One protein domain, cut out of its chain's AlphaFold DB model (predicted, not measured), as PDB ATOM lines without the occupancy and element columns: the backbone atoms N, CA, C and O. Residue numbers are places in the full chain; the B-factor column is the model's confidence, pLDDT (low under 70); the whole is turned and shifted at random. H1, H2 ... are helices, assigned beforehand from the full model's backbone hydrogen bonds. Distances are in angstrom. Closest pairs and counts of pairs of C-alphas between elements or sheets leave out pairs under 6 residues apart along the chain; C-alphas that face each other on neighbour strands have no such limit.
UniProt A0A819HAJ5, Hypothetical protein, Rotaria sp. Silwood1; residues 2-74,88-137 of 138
ATOM      1  N   ILE A   2      61.473  79.732 100.133       97.12
ATOM      2  CA  ILE A   2      60.548  79.402 101.239       97.12
ATOM      3  C   ILE A   2      60.436  77.886 101.482       97.12
ATOM      4  O   ILE A   2      60.581  77.451 102.618       97.12
ATOM      5  N   GLU A   3      60.310  77.087 100.417       95.38
ATOM      6  CA  GLU A   3      60.378  75.616 100.480       95.38
ATOM      7  C   GLU A   3      61.639  75.125 101.203       95.38
ATOM      8  O   GLU A   3      61.563  74.352 102.145       95.38
ATOM      9  N   SER A   4      62.818  75.614 100.813       94.88
ATOM     10  CA  SER A   4      64.093  75.211 101.415       94.88
ATOM     11  C   SER A   4      64.170  75.566 102.904       94.88
ATOM     12  O   SER A   4      64.691  74.782 103.688       94.88
ATOM     13  N   VAL A   5      63.626  76.718 103.308       96.38
ATOM     14  CA  VAL A   5      63.538  77.110 104.726       96.38
ATOM     15  C   VAL A   5      62.604  76.171 105.489       96.38
ATOM     16  O   VAL A   5      62.938  75.752 106.596       96.38
ATOM     17  N   TRP A   6      61.475  75.785 104.890       95.69
ATOM     18  CA  TRP A   6      60.587  74.778 105.469       95.69
ATOM     19  C   TRP A   6      61.284  73.420 105.611       95.69
ATOM     20  O   TRP A   6      61.226  72.819 106.677       95.69
ATOM     21  N   GLN A   7      62.034  72.960 104.605       94.69
ATOM     22  CA  GLN A   7      62.812  71.716 104.713       94.69
ATOM     23  C   GLN A   7      63.810  71.774 105.881       94.69
ATOM     24  O   GLN A   7      63.924  70.822 106.651       94.69
ATOM     25  N   LEU A   8      64.499  72.907 106.067       94.06
ATOM     26  CA  LEU A   8      65.408  73.092 107.201       94.06
ATOM     27  C   LEU A   8      64.675  73.085 108.544       94.06
ATOM     28  O   LEU A   8      65.187  72.496 109.495       94.06
ATOM     29  N   SER A   9      63.483  73.679 108.635       93.25
ATOM     30  CA  SER A   9      62.688  73.633 109.868       93.25
ATOM     31  C   SER A   9      62.160  72.228 110.173       93.25
ATOM     32  O   SER A   9      62.023  71.874 111.340       93.25
ATOM     33  N   GLN A  10      61.953  71.386 109.153       91.62
ATOM     34  CA  GLN A  10      61.654  69.963 109.345       91.62
ATOM     35  C   GLN A  10      62.857  69.166 109.870       91.62
ATOM     36  O   GLN A  10      62.669  68.245 110.665       91.62
ATOM     37  N   ILE A  11      64.077  69.492 109.425       91.12
ATOM     38  CA  ILE A  11      65.319  68.835 109.873       91.12
ATOM     39  C   ILE A  11      65.710  69.303 111.283       91.12
ATOM     40  O   ILE A  11      66.177  68.500 112.090       91.12
ATOM     41  N   TYR A  12      65.474  70.578 111.601       91.31
ATOM     42  CA  TYR A  12      65.797  71.196 112.887       91.31
ATOM     43  C   TYR A  12      64.550  71.810 113.556       91.31
ATOM     44  O   TYR A  12      64.407  73.038 113.581       91.31
ATOM     45  N   PRO A  13      63.661  70.990 114.159       91.00
ATOM     46  CA  PRO A  13      62.356  71.444 114.662       91.00
ATOM     47  C   PRO A  13      62.411  72.520 115.749       91.00
ATOM     48  O   PRO A  13      61.431  73.218 115.981       91.00
ATOM     49  N   THR A  14      63.539  72.641 116.443       91.75
ATOM     50  CA  THR A  14      63.735  73.541 117.586       91.75
ATOM     51  C   THR A  14      64.581  74.772 117.236       91.75
ATOM     52  O   THR A  14      64.756  75.650 118.081       91.75
ATOM     53  N   ALA A  15      65.166  74.840 116.033       92.31
ATOM     54  CA  ALA A  15      66.170  75.854 115.686       92.31
ATOM     55  C   ALA A  15      65.578  77.183 115.197       92.31
ATOM     56  O   ALA A  15      66.241  78.213 115.274       92.31
ATOM     57  N   PHE A  16      64.339  77.171 114.703       94.12
ATOM     58  CA  PHE A  16      63.672  78.352 114.158       94.12
ATOM     59  C   PHE A  16      62.585  78.848 115.109       94.12
ATOM     60  O   PHE A  16      61.776  78.052 115.590       94.12
ATOM     61  N   GLU A  17      62.561  80.160 115.367       94.19
ATOM     62  CA  GLU A  17      61.540  80.790 116.217       94.19
ATOM     63  C   GLU A  17      60.171  80.824 115.542       94.19
ATOM     64  O   GLU A  17      59.152  80.765 116.223       94.19
ATOM     65  N   PHE A  18      60.130  80.891 114.213       95.56
ATOM     66  CA  PHE A  18      58.884  80.894 113.460       95.56
ATOM     67  C   PHE A  18      58.391  79.473 113.157       95.56
ATOM     68  O   PHE A  18      59.176  78.533 113.012       95.56
ATOM     69  N   ASN A  19      57.078  79.322 113.017       94.06
ATOM     70  CA  ASN A  19      56.422  78.066 112.665       94.06
ATOM     71  C   ASN A  19      56.095  77.968 111.157       94.06
ATOM     72  O   ASN A  19      56.387  78.862 110.362       94.06
ATOM     73  N   GLU A  20      55.469  76.864 110.742       93.75
ATOM     74  CA  GLU A  20      55.054  76.660 109.346       93.75
ATOM     75  C   GLU A  20      54.057  77.730 108.862       93.75
ATOM     76  O   GLU A  20      54.154  78.196 107.725       93.75
ATOM     77  N   ARG A  21      53.126  78.160 109.725       93.06
ATOM     78  CA  ARG A  21      52.088  79.147 109.387       93.06
ATOM     79  C   ARG A  21      52.690  80.490 108.981       93.06
ATOM     80  O   ARG A  21      52.143  81.153 108.098       93.06
ATOM     81  N   PHE A  22      53.825  80.864 109.571       96.31
ATOM     82  CA  PHE A  22      54.584  82.046 109.167       96.31
ATOM     83  C   PHE A  22      55.061  81.942 107.717       96.31
ATOM     84  O   PHE A  22      54.835  82.860 106.933       96.31
ATOM     85  N   LEU A  23      55.664  80.811 107.338       96.88
ATOM     86  CA  LEU A  23      56.187  80.606 105.985       96.88
ATOM     87  C   LEU A  23      55.071  80.588 104.934       96.88
ATOM     88  O   LEU A  23      55.218  81.190 103.871       96.88
ATOM     89  N   ILE A  24      53.944  79.945 105.255       95.00
ATOM     90  CA  ILE A  24      52.749  79.945 104.403       95.00
ATOM     91  C   ILE A  24      52.220  81.375 104.232       95.00
ATOM     92  O   ILE A  24      51.993  81.823 103.110       95.00
ATOM     93  N   SER A  25      52.092  82.123 105.332       95.44
ATOM     94  CA  SER A  25      51.605  83.507 105.294       95.44
ATOM     95  C   SER A  25      52.543  84.414 104.502       95.44
ATOM     96  O   SER A  25      52.077  85.240 103.725       95.44
ATOM     97  N   LEU A  26      53.857  84.254 104.653       96.88
ATOM     98  CA  LEU A  26      54.851  85.003 103.890       96.88
ATOM     99  C   LEU A  26      54.724  84.737 102.384       96.88
ATOM    100  O   LEU A  26      54.757  85.679 101.595       96.88
ATOM    101  N   HIS A  27      54.525  83.477 101.986       96.06
ATOM    102  CA  HIS A  27      54.289  83.130 100.587       96.06
ATOM    103  C   HIS A  27      52.984  83.730 100.048       96.06
ATOM    104  O   HIS A  27      52.953  84.255  98.937       96.06
ATOM    105  N   ASP A  28      51.885  83.635 100.791       95.00
ATOM    106  CA  ASP A  28      50.599  84.143 100.309       95.00
ATOM    107  C   ASP A  28      50.650  85.664 100.120       95.00
ATOM    108  O   ASP A  28      50.213  86.186  99.093       95.00
ATOM    109  N   HIS A  29      51.277  86.378 101.058       96.19
ATOM    110  CA  HIS A  29      51.376  87.835 101.009       96.19
ATOM    111  C   HIS A  29      52.453  88.367 100.062       96.19
ATOM    112  O   HIS A  29      52.416  89.551  99.724       96.19
ATOM    113  N   SER A  30      53.367  87.520  99.576       95.75
ATOM    114  CA  SER A  30      54.244  87.899  98.464       95.75
ATOM    115  C   SER A  30      53.507  87.941  97.125       95.75
ATOM    116  O   SER A  30      53.970  88.615  96.213       95.75
ATOM    117  N   HIS A  31      52.368  87.248  97.001       93.62
ATOM    118  CA  HIS A  31      51.585  87.175  95.761       93.62
ATOM    119  C   HIS A  31      50.259  87.944  95.828       93.62
ATOM    120  O   HIS A  31      49.737  88.342  94.791       93.62
ATOM    121  N   SER A  32      49.701  88.167  97.021       94.69
ATOM    122  CA  SER A  32      48.403  88.840  97.174       94.69
ATOM    123  C   SER A  32      48.451  90.355  96.977       94.69
ATOM    124  O   SER A  32      47.402  90.977  96.826       94.69
ATOM    125  N   CYS A  33      49.643  90.965  97.015       94.31
ATOM    126  CA  CYS A  33      49.843  92.420  96.963       94.31
ATOM    127  C   CYS A  33      49.092  93.208  98.057       94.31
ATOM    128  O   CYS A  33      48.934  94.422  97.946       94.31
ATOM    129  N   GLN A  34      48.651  92.546  99.133       96.06
ATOM    130  CA  GLN A  34      47.927  93.192 100.234       96.06
ATOM    131  C   GLN A  34      48.799  94.193 101.011       96.06
ATOM    132  O   GLN A  34      48.300  95.184 101.541       96.06
ATOM    133  N   TYR A  35      50.107  93.938 101.079       96.88
ATOM    134  CA  TYR A  35      51.090  94.782 101.754       96.88
ATOM    135  C   TYR A  35      52.132  95.280 100.755       96.88
ATOM    136  O   TYR A  35      52.531  94.551  99.849       96.88
ATOM    137  N   GLY A  36      52.682  96.475 100.974       96.25
ATOM    138  CA  GLY A  36      53.683  97.045 100.064       96.25
ATOM    139  C   GLY A  36      55.086  96.449 100.168       96.25
ATOM    140  O   GLY A  36      56.010  96.919  99.512       96.25
ATOM    141  N   ASN A  37      55.293  95.427 101.000       96.06
ATOM    142  CA  ASN A  37      56.635  94.898 101.275       96.06
ATOM    143  C   ASN A  37      57.284  94.268 100.043       96.06
ATOM    144  O   ASN A  37      58.495  94.378  99.878       96.06
ATOM    145  N   PHE A  38      56.471  93.652  99.186       95.75
ATOM    146  CA  PHE A  38      56.918  92.916  98.005       95.75
ATOM    147  C   PHE A  38      56.540  93.624  96.692       95.75
ATOM    148  O   PHE A  38      56.588  93.013  95.631       95.75
ATOM    149  N   ILE A  39      56.150  94.905  96.756       95.31
ATOM    150  CA  ILE A  39      55.826  95.721  95.578       95.31
ATOM    151  C   ILE A  39      57.093  96.426  95.075       95.31
ATOM    152  O   ILE A  39      57.837  96.999  95.869       95.31
ATOM    153  N   GLY A  40      57.285  96.445  93.752       94.12
ATOM    154  CA  GLY A  40      58.430  97.067  93.077       94.12
ATOM    155  C   GLY A  40      59.589  96.093  92.850       94.12
ATOM    156  O   GLY A  40      59.686  95.064  93.514       94.12
ATOM    157  N   ASN A  41      60.475  96.415  91.904       96.62
ATOM    158  CA  ASN A  41      61.610  95.549  91.553       96.62
ATOM    159  C   ASN A  41      62.915  95.985  92.226       96.62
ATOM    160  O   ASN A  41      63.877  95.221  92.296       96.62
ATOM    161  N   CYS A  42      62.961  97.221  92.725       97.00
ATOM    162  CA  CYS A  42      64.098  97.774  93.445       97.00
ATOM    163  C   CYS A  42      63.649  98.839  94.461       97.00
ATOM    164  O   CYS A  42      62.503  99.291  94.446       97.00
ATOM    165  N   GLU A  43      64.551  99.267  95.353       96.88
ATOM    166  CA  GLU A  43      64.224 100.300  96.353       96.88
ATOM    167  C   GLU A  43      63.912 101.655  95.702       96.88
ATOM    168  O   GLU A  43      63.057 102.379  96.206       96.88
ATOM    169  N   LYS A  44      64.525 101.980  94.553       97.62
ATOM    170  CA  LYS A  44      64.205 103.205  93.807       97.62
ATOM    171  C   LYS A  44      62.724 103.246  93.413       97.62
ATOM    172  O   LYS A  44      62.054 104.216  93.746       97.62
ATOM    173  N   ASP A  45      62.206 102.182  92.797       97.12
ATOM    174  CA  ASP A  45      60.788 102.104  92.411       97.12
ATOM    175  C   ASP A  45      59.870 102.271  93.628       97.12
ATOM    176  O   ASP A  45      58.826 102.913  93.555       97.12
ATOM    177  N   ARG A  46      60.264 101.709  94.777       97.06
ATOM    178  CA  ARG A  46      59.482 101.779  96.020       97.06
ATOM    179  C   ARG A  46      59.415 103.192  96.596       97.06
ATOM    180  O   ARG A  46      58.382 103.553  97.163       97.06
ATOM    181  N   LEU A  47      60.483 103.975  96.445       97.38
ATOM    182  CA  LEU A  47      60.503 105.396  96.801       97.38
ATOM    183  C   LEU A  47      59.652 106.215  95.827       97.38
ATOM    184  O   LEU A  47      58.805 106.987  96.272       97.38
ATOM    185  N   ASP A  48      59.815 105.986  94.521       97.69
ATOM    186  CA  ASP A  48      59.076 106.693  93.468       97.69
ATOM    187  C   ASP A  48      57.555 106.431  93.568       97.69
ATOM    188  O   ASP A  48      56.739 107.313  93.306       97.69
ATOM    189  N   LEU A  49      57.155 105.233  94.013       96.38
ATOM    190  CA  LEU A  49      55.757 104.854  94.262       96.38
ATOM    191  C   LEU A  49      55.218 105.289  95.640       96.38
ATOM    192  O   LEU A  49      54.022 105.110  95.899       96.38
ATOM    193  N   CYS A  50      56.068 105.836  96.518       97.06
ATOM    194  CA  CYS A  50      55.757 106.184  97.912       97.06
ATOM    195  C   CYS A  50      55.112 105.016  98.683       97.06
ATOM    196  O   CYS A  50      54.056 105.143  99.308       97.06
ATOM    197  N   VAL A  51      55.709 103.824  98.577       96.88
ATOM    198  CA  VAL A  51      55.122 102.591  99.128       96.88
ATOM    199  C   VAL A  51      54.994 102.653 100.652       96.88
ATOM    200  O   VAL A  51      54.002 102.169 101.196       96.88
ATOM    201  N   LYS A  52      55.968 103.253 101.345       94.44
ATOM    202  CA  LYS A  52      56.002 103.319 102.817       94.44
ATOM    203  C   LYS A  52      54.850 104.156 103.378       94.44
ATOM    204  O   LYS A  52      54.324 103.833 104.435       94.44
ATOM    205  N   GLU A  53      54.445 105.193 102.656       96.81
ATOM    206  CA  GLU A  53      53.400 106.136 103.046       96.81
ATOM    207  C   GLU A  53      52.009 105.662 102.615       96.81
ATOM    208  O   GLU A  53      51.013 105.967 103.267       96.81
ATOM    209  N   ARG A  54      51.928 104.925 101.501       96.88
ATOM    210  CA  ARG A  54      50.654 104.546 100.869       96.88
ATOM    211  C   ARG A  54      50.170 103.144 101.216       96.88
ATOM    212  O   ARG A  54      49.048 102.798 100.856       96.88
ATOM    213  N   THR A  55      50.995 102.319 101.858       97.25
ATOM    214  CA  THR A  55      50.670 100.910 102.118       97.25
ATOM    215  C   THR A  55      51.042 100.478 103.531       97.25
ATOM    216  O   THR A  55      51.884 101.084 104.192       97.25
ATOM    217  N   TYR A  56      50.429  99.388 103.992       96.50
ATOM    218  CA  TYR A  56      50.742  98.790 105.285       96.50
ATOM    219  C   TYR A  56      51.914  97.809 105.210       96.50
ATOM    220  O   TYR A  56      52.196  97.197 104.172       96.50
ATOM    221  N   SER A  57      52.563  97.612 106.361       96.50
ATOM    222  CA  SER A  57      53.648  96.648 106.512       96.50
ATOM    223  C   SER A  57      53.139  95.254 106.897       96.50
ATOM    224  O   SER A  57      52.472  95.100 107.919       96.50
ATOM    225  N   PHE A  58      53.525  94.231 106.129       97.00
ATOM    226  CA  PHE A  58      53.325  92.817 106.454       97.00
ATOM    227  C   PHE A  58      53.973  92.463 107.796       97.00
ATOM    228  O   PHE A  58      53.382  91.765 108.614       97.00
ATOM    229  N   TRP A  59      55.160  93.004 108.075       97.00
ATOM    230  CA  TRP A  59      55.863  92.736 109.328       97.00
ATOM    231  C   TRP A  59      55.118  93.286 110.542       97.00
ATOM    232  O   TRP A  59      55.106  92.630 111.577       97.00
ATOM    233  N   ASN A  60      54.428  94.426 110.415       96.44
ATOM    234  CA  ASN A  60      53.576  94.925 111.501       96.44
ATOM    235  C   ASN A  60      52.429  93.956 111.796       96.44
ATOM    236  O   ASN A  60      52.127  93.717 112.961       96.44
ATOM    237  N   TYR A  61      51.819  93.369 110.762       96.12
ATOM    238  CA  TYR A  61      50.785  92.351 110.941       96.12
ATOM    239  C   TYR A  61      51.328  91.105 111.660       96.12
ATOM    240  O   TYR A  61      50.700  90.627 112.605       96.12
ATOM    241  N   ILE A  62      52.514  90.622 111.277       96.88
ATOM    242  CA  ILE A  62      53.170  89.502 111.969       96.88
ATOM    243  C   ILE A  62      53.472  89.857 113.429       96.88
ATOM    244  O   ILE A  62      53.160  89.071 114.318       96.88
ATOM    245  N   LEU A  63      54.020  91.048 113.694       95.69
ATOM    246  CA  LEU A  63      54.369  91.507 115.044       95.69
ATOM    247  C   LEU A  63      53.150  91.647 115.969       95.69
ATOM    248  O   LEU A  63      53.249  91.401 117.167       95.69
ATOM    249  N   GLN A  64      51.990  92.010 115.427       96.00
ATOM    250  CA  GLN A  64      50.743  92.065 116.194       96.00
ATOM    251  C   GLN A  64      50.187  90.673 116.532       96.00
ATOM    252  O   GLN A  64      49.426  90.540 117.484       96.00
ATOM    253  N   ASN A  65      50.583  89.641 115.783       94.44
ATOM    254  CA  ASN A  65      50.073  88.274 115.904       94.44
ATOM    255  C   ASN A  65      51.210  87.266 116.160       94.44
ATOM    256  O   ASN A  65      51.137  86.124 115.718       94.44
ATOM    257  N   VAL A  66      52.284  87.668 116.856       93.31
ATOM    258  CA  VAL A  66      53.507  86.849 117.024       93.31
ATOM    259  C   VAL A  66      53.211  85.458 117.574       93.31
ATOM    260  O   VAL A  66      53.814  84.490 117.120       93.31
ATOM    261  N   ASN A  67      52.270  85.346 118.510       90.50
ATOM    262  CA  ASN A  67      51.916  84.071 119.137       90.50
ATOM    263  C   ASN A  67      51.431  83.033 118.107       90.50
ATOM    264  O   ASN A  67      51.809  81.870 118.195       90.50
ATOM    265  N   ASP A  68      50.710  83.462 117.066       90.06
ATOM    266  CA  ASP A  68      50.229  82.588 115.987       90.06
ATOM    267  C   ASP A  68      51.361  82.066 115.089       90.06
ATOM    268  O   ASP A  68      51.212  81.044 114.411       90.06
ATOM    269  N   PHE A  69      52.482  82.786 115.053       94.12
ATOM    270  CA  PHE A  69      53.616  82.535 114.165       94.12
ATOM    271  C   PHE A  69      54.825  81.948 114.885       94.12
ATOM    272  O   PHE A  69      55.787  81.553 114.225       94.12
ATOM    273  N   LYS A  70      54.776  81.854 116.213       92.56
ATOM    274  CA  LYS A  70      55.863  81.332 117.031       92.56
ATOM    275  C   LYS A  70      55.851  79.807 117.062       92.56
ATOM    276  O   LYS A  70      54.808  79.153 117.090       92.56
ATOM    277  N   ASN A  71      57.041  79.230 117.042       92.62
ATOM    278  CA  ASN A  71      57.284  77.816 117.240       92.62
ATOM    279  C   ASN A  71      57.422  77.536 118.746       92.62
ATOM    280  O   ASN A  71      58.370  78.024 119.366       92.62
ATOM    281  N   PRO A  72      56.535  76.726 119.348       89.38
ATOM    282  CA  PRO A  72      56.601  76.412 120.775       89.38
ATOM    283  C   PRO A  72      57.834  75.577 121.147       89.38
ATOM    284  O   PRO A  72      58.244  75.558 122.303       89.38
ATOM    285  N   LEU A  73      58.435  74.882 120.176       90.00
ATOM    286  CA  LEU A  73      59.628  74.061 120.378       90.00
ATOM    287  C   LEU A  73      60.925  74.861 120.230       90.00
ATOM    288  O   LEU A  73      62.009  74.294 120.385       90.00
ATOM    289  N   PHE A  74      60.838  76.151 119.902       91.88
ATOM    290  CA  PHE A  74      62.012  76.978 119.686       91.88
ATOM    291  C   PHE A  74      62.905  77.009 120.927       91.88
ATOM    292  O   PHE A  74      62.460  77.313 122.035       91.88
ATOM    293  N   ILE A  88      72.685  67.560 106.616       85.19
ATOM    294  CA  ILE A  88      73.003  66.464 105.696       85.19
ATOM    295  C   ILE A  88      71.755  66.220 104.847       85.19
ATOM    296  O   ILE A  88      70.744  65.709 105.335       85.19
ATOM    297  N   ILE A  89      71.805  66.634 103.581       85.44
ATOM    298  CA  ILE A  89      70.655  66.589 102.674       85.44
ATOM    299  C   ILE A  89      70.776  65.355 101.784       85.44
ATOM    300  O   ILE A  89      71.634  65.298 100.909       85.44
ATOM    301  N   ASN A  90      69.873  64.397 101.984       89.62
ATOM    302  CA  ASN A  90      69.694  63.256 101.097       89.62
ATOM    303  C   ASN A  90      68.298  63.346 100.467       89.62
ATOM    304  O   ASN A  90      67.370  63.809 101.127       89.62
ATOM    305  N   PRO A  91      68.076  62.847  99.240       88.81
ATOM    306  CA  PRO A  91      66.742  62.856  98.633       88.81
ATOM    307  C   PRO A  91      65.662  62.197  99.508       88.81
ATOM    308  O   PRO A  91      64.507  62.596  99.472       88.81
ATOM    309  N   GLN A  92      66.055  61.225 100.335       89.31
ATOM    310  CA  GLN A  92      65.179  60.513 101.271       89.31
ATOM    311  C   GLN A  92      64.762  61.345 102.496       89.31
ATOM    312  O   GLN A  92      63.788  60.994 103.156       89.31
ATOM    313  N   THR A  93      65.500  62.408 102.836       87.31
ATOM    314  CA  THR A  93      65.176  63.271 103.985       87.31
ATOM    315  C   THR A  93      64.255  64.424 103.607       87.31
ATOM    316  O   THR A  93      63.624  65.008 104.489       87.31
ATOM    317  N   LEU A  94      64.142  64.732 102.311       90.88
ATOM    318  CA  LEU A  94      63.225  65.746 101.808       90.88
ATOM    319  C   LEU A  94      61.784  65.263 101.951       90.88
ATOM    320  O   LEU A  94      61.416  64.176 101.505       90.88
ATOM    321  N   LYS A  95      60.956  66.100 102.571       90.75
ATOM    322  CA  LYS A  95      59.525  65.836 102.734       90.75
ATOM    323  C   LYS A  95      58.741  66.614 101.691       90.75
ATOM    324  O   LYS A  95      59.171  67.672 101.249       90.75
ATOM    325  N   PHE A  96      57.568  66.127 101.313       90.94
ATOM    326  CA  PHE A  96      56.657  66.921 100.495       90.94
ATOM    327  C   PHE A  96      55.864  67.886 101.380       90.94
ATOM    328  O   PHE A  96      55.250  67.457 102.363       90.94
ATOM    329  N   TRP A  97      55.845  69.175 101.032       92.12
ATOM    330  CA  TRP A  97      55.126  70.190 101.800       92.12
ATOM    331  C   TRP A  97      53.613  70.153 101.537       92.12
ATOM    332  O   TRP A  97      53.019  70.984 100.846       92.12
ATOM    333  N   LEU A  98      52.963  69.157 102.137       88.75
ATOM    334  CA  LEU A  98      51.540  68.875 101.959       88.75
ATOM    335  C   LEU A  98      50.639  70.046 102.386       88.75
ATOM    336  O   LEU A  98      49.626  70.320 101.736       88.75
ATOM    337  N   SER A  99      51.012  70.730 103.472       86.19
ATOM    338  CA  SER A  99      50.310  71.907 103.993       86.19
ATOM    339  C   SER A  99      50.405  73.120 103.081       86.19
ATOM    340  O   SER A  99      49.694  74.074 103.338       86.19
ATOM    341  N   MET A 100      51.264  73.123 102.060       90.00
ATOM    342  CA  MET A 100      51.426  74.245 101.138       90.00
ATOM    343  C   MET A 100      50.750  73.969  99.800       90.00
ATOM    344  O   MET A 100      49.913  74.754  99.347       90.00
ATOM    345  N   TYR A 101      51.085  72.829  99.194       90.12
ATOM    346  CA  TYR A 101      50.673  72.492  97.833       90.12
ATOM    347  C   TYR A 101      49.284  71.859  97.742       90.12
ATOM    348  O   TYR A 101      48.631  71.975  96.713       90.12
ATOM    349  N   HIS A 102      48.790  71.237  98.815       86.75
ATOM    350  CA  HIS A 102      47.455  70.627  98.847       86.75
ATOM    351  C   HIS A 102      46.494  71.389  99.784       86.75
ATOM    352  O   HIS A 102      45.641  70.780 100.427       86.75
ATOM    353  N   ARG A 103      46.640  72.712  99.927       81.19
ATOM    354  CA  ARG A 103      45.759  73.532 100.791       81.19
ATOM    355  C   ARG A 103      44.318  73.624 100.303       81.19
ATOM    356  O   ARG A 103      43.419  73.794 101.113       81.19
ATOM    357  N   PHE A 104      44.124  73.517  98.993       80.94
ATOM    358  CA  PHE A 104      42.826  73.672  98.333       80.94
ATOM    359  C   PHE A 104      42.181  72.333  97.961       80.94
ATOM    360  O   PHE A 104      41.114  72.315  97.356       80.94
ATOM    361  N   ASP A 105      42.832  71.220  98.304       79.88
ATOM    362  CA  ASP A 105      42.280  69.893  98.069       79.88
ATOM    363  C   ASP A 105      41.274  69.558  99.178       79.88
ATOM    364  O   ASP A 105      41.646  69.347 100.334       79.88
ATOM    365  N   SER A 106      39.992  69.543  98.819       64.19
ATOM    366  CA  SER A 106      38.876  69.240  99.716       64.19
ATOM    367  C   SER A 106      38.730  67.748 100.042       64.19
ATOM    368  O   SER A 106      37.900  67.401 100.878       64.19
ATOM    369  N   ALA A 107      39.477  66.857  99.375       61.38
ATOM    370  CA  ALA A 107      39.272  65.408  99.460       61.38
ATOM    371  C   ALA A 107      40.089  64.705 100.562       61.38
ATOM    372  O   ALA A 107      39.854  63.529 100.841       61.38
ATOM    373  N   LEU A 108      41.036  65.391 101.208       56.81
ATOM    374  CA  LEU A 108      41.902  64.807 102.234       56.81
ATOM    375  C   LEU A 108      41.535  65.366 103.619       56.81
ATOM    376  O   LEU A 108      41.427  66.577 103.786       56.81
ATOM    377  N   LEU A 109      41.339  64.461 104.589       54.19
ATOM    378  CA  LEU A 109      41.039  64.712 106.013       54.19
ATOM    379  C   LEU A 109      41.830  65.899 106.609       54.19
ATOM    380  O   LEU A 109      42.918  66.199 106.109       54.19
ATOM    381  N   PRO A 110      41.346  66.536 107.702       53.62
ATOM    382  CA  PRO A 110      42.028  67.663 108.328       53.62
ATOM    383  C   PRO A 110      43.487  67.296 108.574       53.62
ATOM    384  O   PRO A 110      43.793  66.383 109.339       53.62
ATOM    385  N   LYS A 111      44.394  67.978 107.874       60.53
ATOM    386  CA  LYS A 111      45.834  67.801 108.039       60.53
ATOM    387  C   LYS A 111      46.214  68.447 109.357       60.53
ATOM    388  O   LYS A 111      46.706  69.573 109.383       60.53
ATOM    389  N   GLU A 112      45.908  67.777 110.460       58.56
ATOM    390  CA  GLU A 112      46.379  68.192 111.769       58.56
ATOM    391  C   GLU A 112      47.901  68.091 111.757       58.56
ATOM    392  O   GLU A 112      48.495  67.029 111.940       58.56
ATOM    393  N   ASN A 113      48.553  69.213 111.452       67.38
ATOM    394  CA  ASN A 113      49.984  69.318 111.615       67.38
ATOM    395  C   ASN A 113      50.268  69.185 113.114       67.38
ATOM    396  O   ASN A 113      49.782  69.990 113.909       67.38
ATOM    397  N   ILE A 114      51.078  68.190 113.480       70.62
ATOM    398  CA  ILE A 114      51.531  67.935 114.851       70.62
ATOM    399  C   ILE A 114      52.040  69.226 115.503       70.62
ATOM    400  O   ILE A 114      51.751  69.473 116.668       70.62
ATOM    401  N   SER A 115      52.726  70.089 114.749       68.31
ATOM    402  CA  SER A 115      53.176  71.394 115.234       68.31
ATOM    403  C   SER A 115      52.019  72.281 115.700       68.31
ATOM    404  O   SER A 115      52.141  72.908 116.742       68.31
ATOM    405  N   ASN A 116      50.897  72.321 114.977       67.62
ATOM    406  CA  ASN A 116      49.731  73.127 115.353       67.62
ATOM    407  C   ASN A 116      49.030  72.548 116.587       67.62
ATOM    408  O   ASN A 116      48.589  73.296 117.459       67.62
ATOM    409  N   THR A 117      48.946  71.219 116.673       78.12
ATOM    410  CA  THR A 117      48.410  70.531 117.854       78.12
ATOM    411  C   THR A 117      49.279  70.804 119.079       78.12
ATOM    412  O   THR A 117      48.756  71.137 120.139       78.12
ATOM    413  N   LEU A 118      50.604  70.749 118.928       78.56
ATOM    414  CA  LEU A 118      51.552  71.082 119.990       78.56
ATOM    415  C   LEU A 118      51.436  72.544 120.426       78.56
ATOM    416  O   LEU A 118      51.377  72.786 121.626       78.56
ATOM    417  N   THR A 119      51.343  73.501 119.496       77.38
ATOM    418  CA  THR A 119      51.129  74.916 119.844       77.38
ATOM    419  C   THR A 119      49.866  75.085 120.684       77.38
ATOM    420  O   THR A 119      49.937  75.639 121.775       77.38
ATOM    421  N   ARG A 120      48.738  74.497 120.263       80.81
ATOM    422  CA  ARG A 120      47.477  74.549 121.023       80.81
ATOM    423  C   ARG A 120      47.599  73.962 122.432       80.81
ATOM    424  O   ARG A 120      47.047  74.516 123.377       80.81
ATOM    425  N   LEU A 121      48.299  72.837 122.579       85.62
ATOM    426  CA  LEU A 121      48.516  72.196 123.879       85.62
ATOM    427  C   LEU A 121      49.414  73.040 124.791       85.62
ATOM    428  O   LEU A 121      49.165  73.123 125.996       85.62
ATOM    429  N   VAL A 122      50.439  73.678 124.226       85.81
ATOM    430  CA  VAL A 122      51.314  74.602 124.955       85.81
ATOM    431  C   VAL A 122      50.530  75.832 125.407       85.81
ATOM    432  O   VAL A 122      50.578  76.172 126.585       85.81
ATOM    433  N   ASP A 123      49.724  76.434 124.536       85.31
ATOM    434  CA  ASP A 123      48.892  77.586 124.902       85.31
ATOM    435  C   ASP A 123      47.904  77.233 126.022       85.31
ATOM    436  O   ASP A 123      47.755  77.970 126.998       85.31
ATOM    437  N   HIS A 124      47.273  76.058 125.929       89.00
ATOM    438  CA  HIS A 124      46.353  75.571 126.953       89.00
ATOM    439  C   HIS A 124      47.050  75.322 128.300       89.00
ATOM    440  O   HIS A 124      46.533  75.699 129.351       89.00
ATOM    441  N   THR A 125      48.239  74.715 128.296       90.88
ATOM    442  CA  THR A 125      49.002  74.468 129.533       90.88
ATOM    443  C   THR A 125      49.521  75.757 130.168       90.88
ATOM    444  O   THR A 125      49.474  75.880 131.393       90.88
ATOM    445  N   LEU A 126      49.943  76.744 129.369       88.81
ATOM    446  CA  LEU A 126      50.325  78.070 129.863       88.81
ATOM    447  C   LEU A 126      49.136  78.794 130.504       88.81
ATOM    448  O   LEU A 126      49.252  79.265 131.633       88.81
ATOM    449  N   SER A 127      47.975  78.790 129.844       90.75
ATOM    450  CA  SER A 127      46.745  79.374 130.388       90.75
ATOM    451  C   SER A 127      46.341  78.731 131.720       90.75
ATOM    452  O   SER A 127      46.057  79.444 132.683       90.75
ATOM    453  N   LEU A 128      46.377  77.397 131.825       91.88
ATOM    454  CA  LEU A 128      46.094  76.693 133.082       91.88
ATOM    455  C   LEU A 128      47.086  77.051 134.195       91.88
ATOM    456  O   LEU A 128      46.680  77.228 135.343       91.88
ATOM    457  N   SER A 129      48.372  77.174 133.863       91.88
ATOM    458  CA  SER A 129      49.418  77.572 134.812       91.88
ATOM    459  C   SER A 129      49.190  78.989 135.352       91.88
ATOM    460  O   SER A 129      49.286  79.222 136.558       91.88
ATOM    461  N   ASP A 130      48.806  79.928 134.485       92.06
ATOM    462  CA  ASP A 130      48.482  81.297 134.891       92.06
ATOM    463  C   ASP A 130      47.233  81.354 135.780       92.06
ATOM    464  O   ASP A 130      47.219  82.078 136.781       92.06
ATOM    465  N   HIS A 131      46.211  80.544 135.481       91.62
ATOM    466  CA  HIS A 131      45.034  80.403 136.338       91.62
ATOM    467  C   HIS A 131      45.377  79.808 137.710       91.62
ATOM    468  O   HIS A 131      44.924  80.334 138.725       91.62
ATOM    469  N   ALA A 132      46.206  78.762 137.766       91.12
ATOM    470  CA  ALA A 132      46.655  78.178 139.029       91.12
ATOM    471  C   ALA A 132      47.415  79.207 139.885       91.12
ATOM    472  O   ALA A 132      47.103  79.390 141.060       91.12
ATOM    473  N   ARG A 133      48.329  79.970 139.272       91.50
ATOM    474  CA  ARG A 133      49.083  81.038 139.947       91.50
ATOM    475  C   ARG A 133      48.186  82.168 140.467       91.50
ATOM    476  O   ARG A 133      48.532  82.809 141.457       91.50
ATOM    477  N   LEU A 134      47.066  82.458 139.801       92.38
ATOM    478  CA  LEU A 134      46.088  83.437 140.284       92.38
ATOM    479  C   LEU A 134      45.382  82.939 141.552       92.38
ATOM    480  O   LEU A 134      45.197  83.719 142.481       92.38
ATOM    481  N   LEU A 135      45.020  81.655 141.590       90.94
ATOM    482  CA  LEU A 135      44.335  81.036 142.726       90.94
ATOM    483  C   LEU A 135      45.240  80.898 143.959       90.94
ATOM    484  O   LEU A 135      44.754  81.036 145.070       90.94
ATOM    485  N   GLU A 136      46.548  80.687 143.778       89.06
ATOM    486  CA  GLU A 136      47.527  80.633 144.880       89.06
ATOM    487  C   GLU A 136      47.799  81.994 145.551       89.06
ATOM    488  O   GLU A 136      48.413  82.048 146.614       89.06
ATOM    489  N   LYS A 137      47.388  83.106 144.927       74.75
ATOM    490  CA  LYS A 137      47.582  84.469 145.455       74.75
ATOM    491  C   LYS A 137      46.402  84.985 146.293       74.75
ATOM    492  O   LYS A 137      46.459  86.134 146.732       74.75
TER     493      LYS A 137
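What this domain is: This is residues 2 to 74 and 88 to 137 of the 138 residues of the protein "Hypothetical protein" of Rotaria sp. Silwood1 (UniProt A0A819HAJ5). A loose cluster of short helices has H2 in its middle, with H1 folded against it as a helical hairpin and H5 and H6 coming back along another side; from near H6 the long helix H8 runs away, and its residues 124 to 135 stick out as an arm with residues 136 to 137. H3 and H4, two short helices among loops, make a small head at the far end from H8, and residues 104 to 110 stick out as a loop between H7 and H8. The printed part has 123 residues with eight named helices, H1 to H8 in order along the chain, and no named strand; the class is all helix. It is loose, with a radius of gyration of the C-alphas of 18.6 A, and spans 58 by 48 by 34 A.

How they stand to each other: H1, residues 2 to 11, and H2, residues 20 to 31, touch and form a hairpin, at a shallow tilt of 6 degrees, opposite ways; their closest C-alphas, of Ile 2 and Leu 23, are 6.6 A apart. H3, residues 43 to 48, and H4, residues 51 to 54, are close but not clearly touching, the closest C-alphas, of Arg 46 and Lys 52, being 7.8 A apart. H5, residues 58 to 64, is close to H2 but not clearly touching, with the closest C-alphas, of His 29 and Phe 58, 7.6 A apart; the tilt of 35.2 degrees, opposite ways, is only just steep. H6, residues 66 to 69, touches residues 20 to 22 of H2 alone, where the closest C-alphas, of Phe 22 and Phe 69, are 5.1 A apart. H7, residues 98 to 101, is close to H2 but not clearly touching, the closest C-alphas, of Ile 24 and Met 100, being 6.7 A apart. H8, residues 114 to 135, and H6 are near each other, while H8 and H2 are only just apart, at 8.1 A. In H1, H3, H5 and H8 every O i to N i+4 pair is within hydrogen-bond range, in H2 7 of 8; H4, H6 and H7 are too short for such a pair.

Where its parts are: H1 begins at C-alpha 2, (60.548, 79.402, 101.239), and is 14.5 A long; H2 is 17.5 A. H3 measures 8.7 A, H4 5.2 A, H5 10.1 A, H6 5.2 A and H7 5.6 A. H8, 31.6 A, runs from C-alpha 114 at (51.531, 67.935, 114.851) to C-alpha 135 at (44.335, 81.036, 142.726).

The domain as a whole: The two C-alphas farthest apart, of Asp 48 and Glu 136, are 58.8 A apart. Residues 75 to 87 are not printed, and C-alphas 74 and 88 are 20.7 A apart across this cut. The links H2 to H3 and H7 to H8 are long. The mean pLDDT of the printed part is 89.6, with residues 106 to 113 and 115 to 116 under 70.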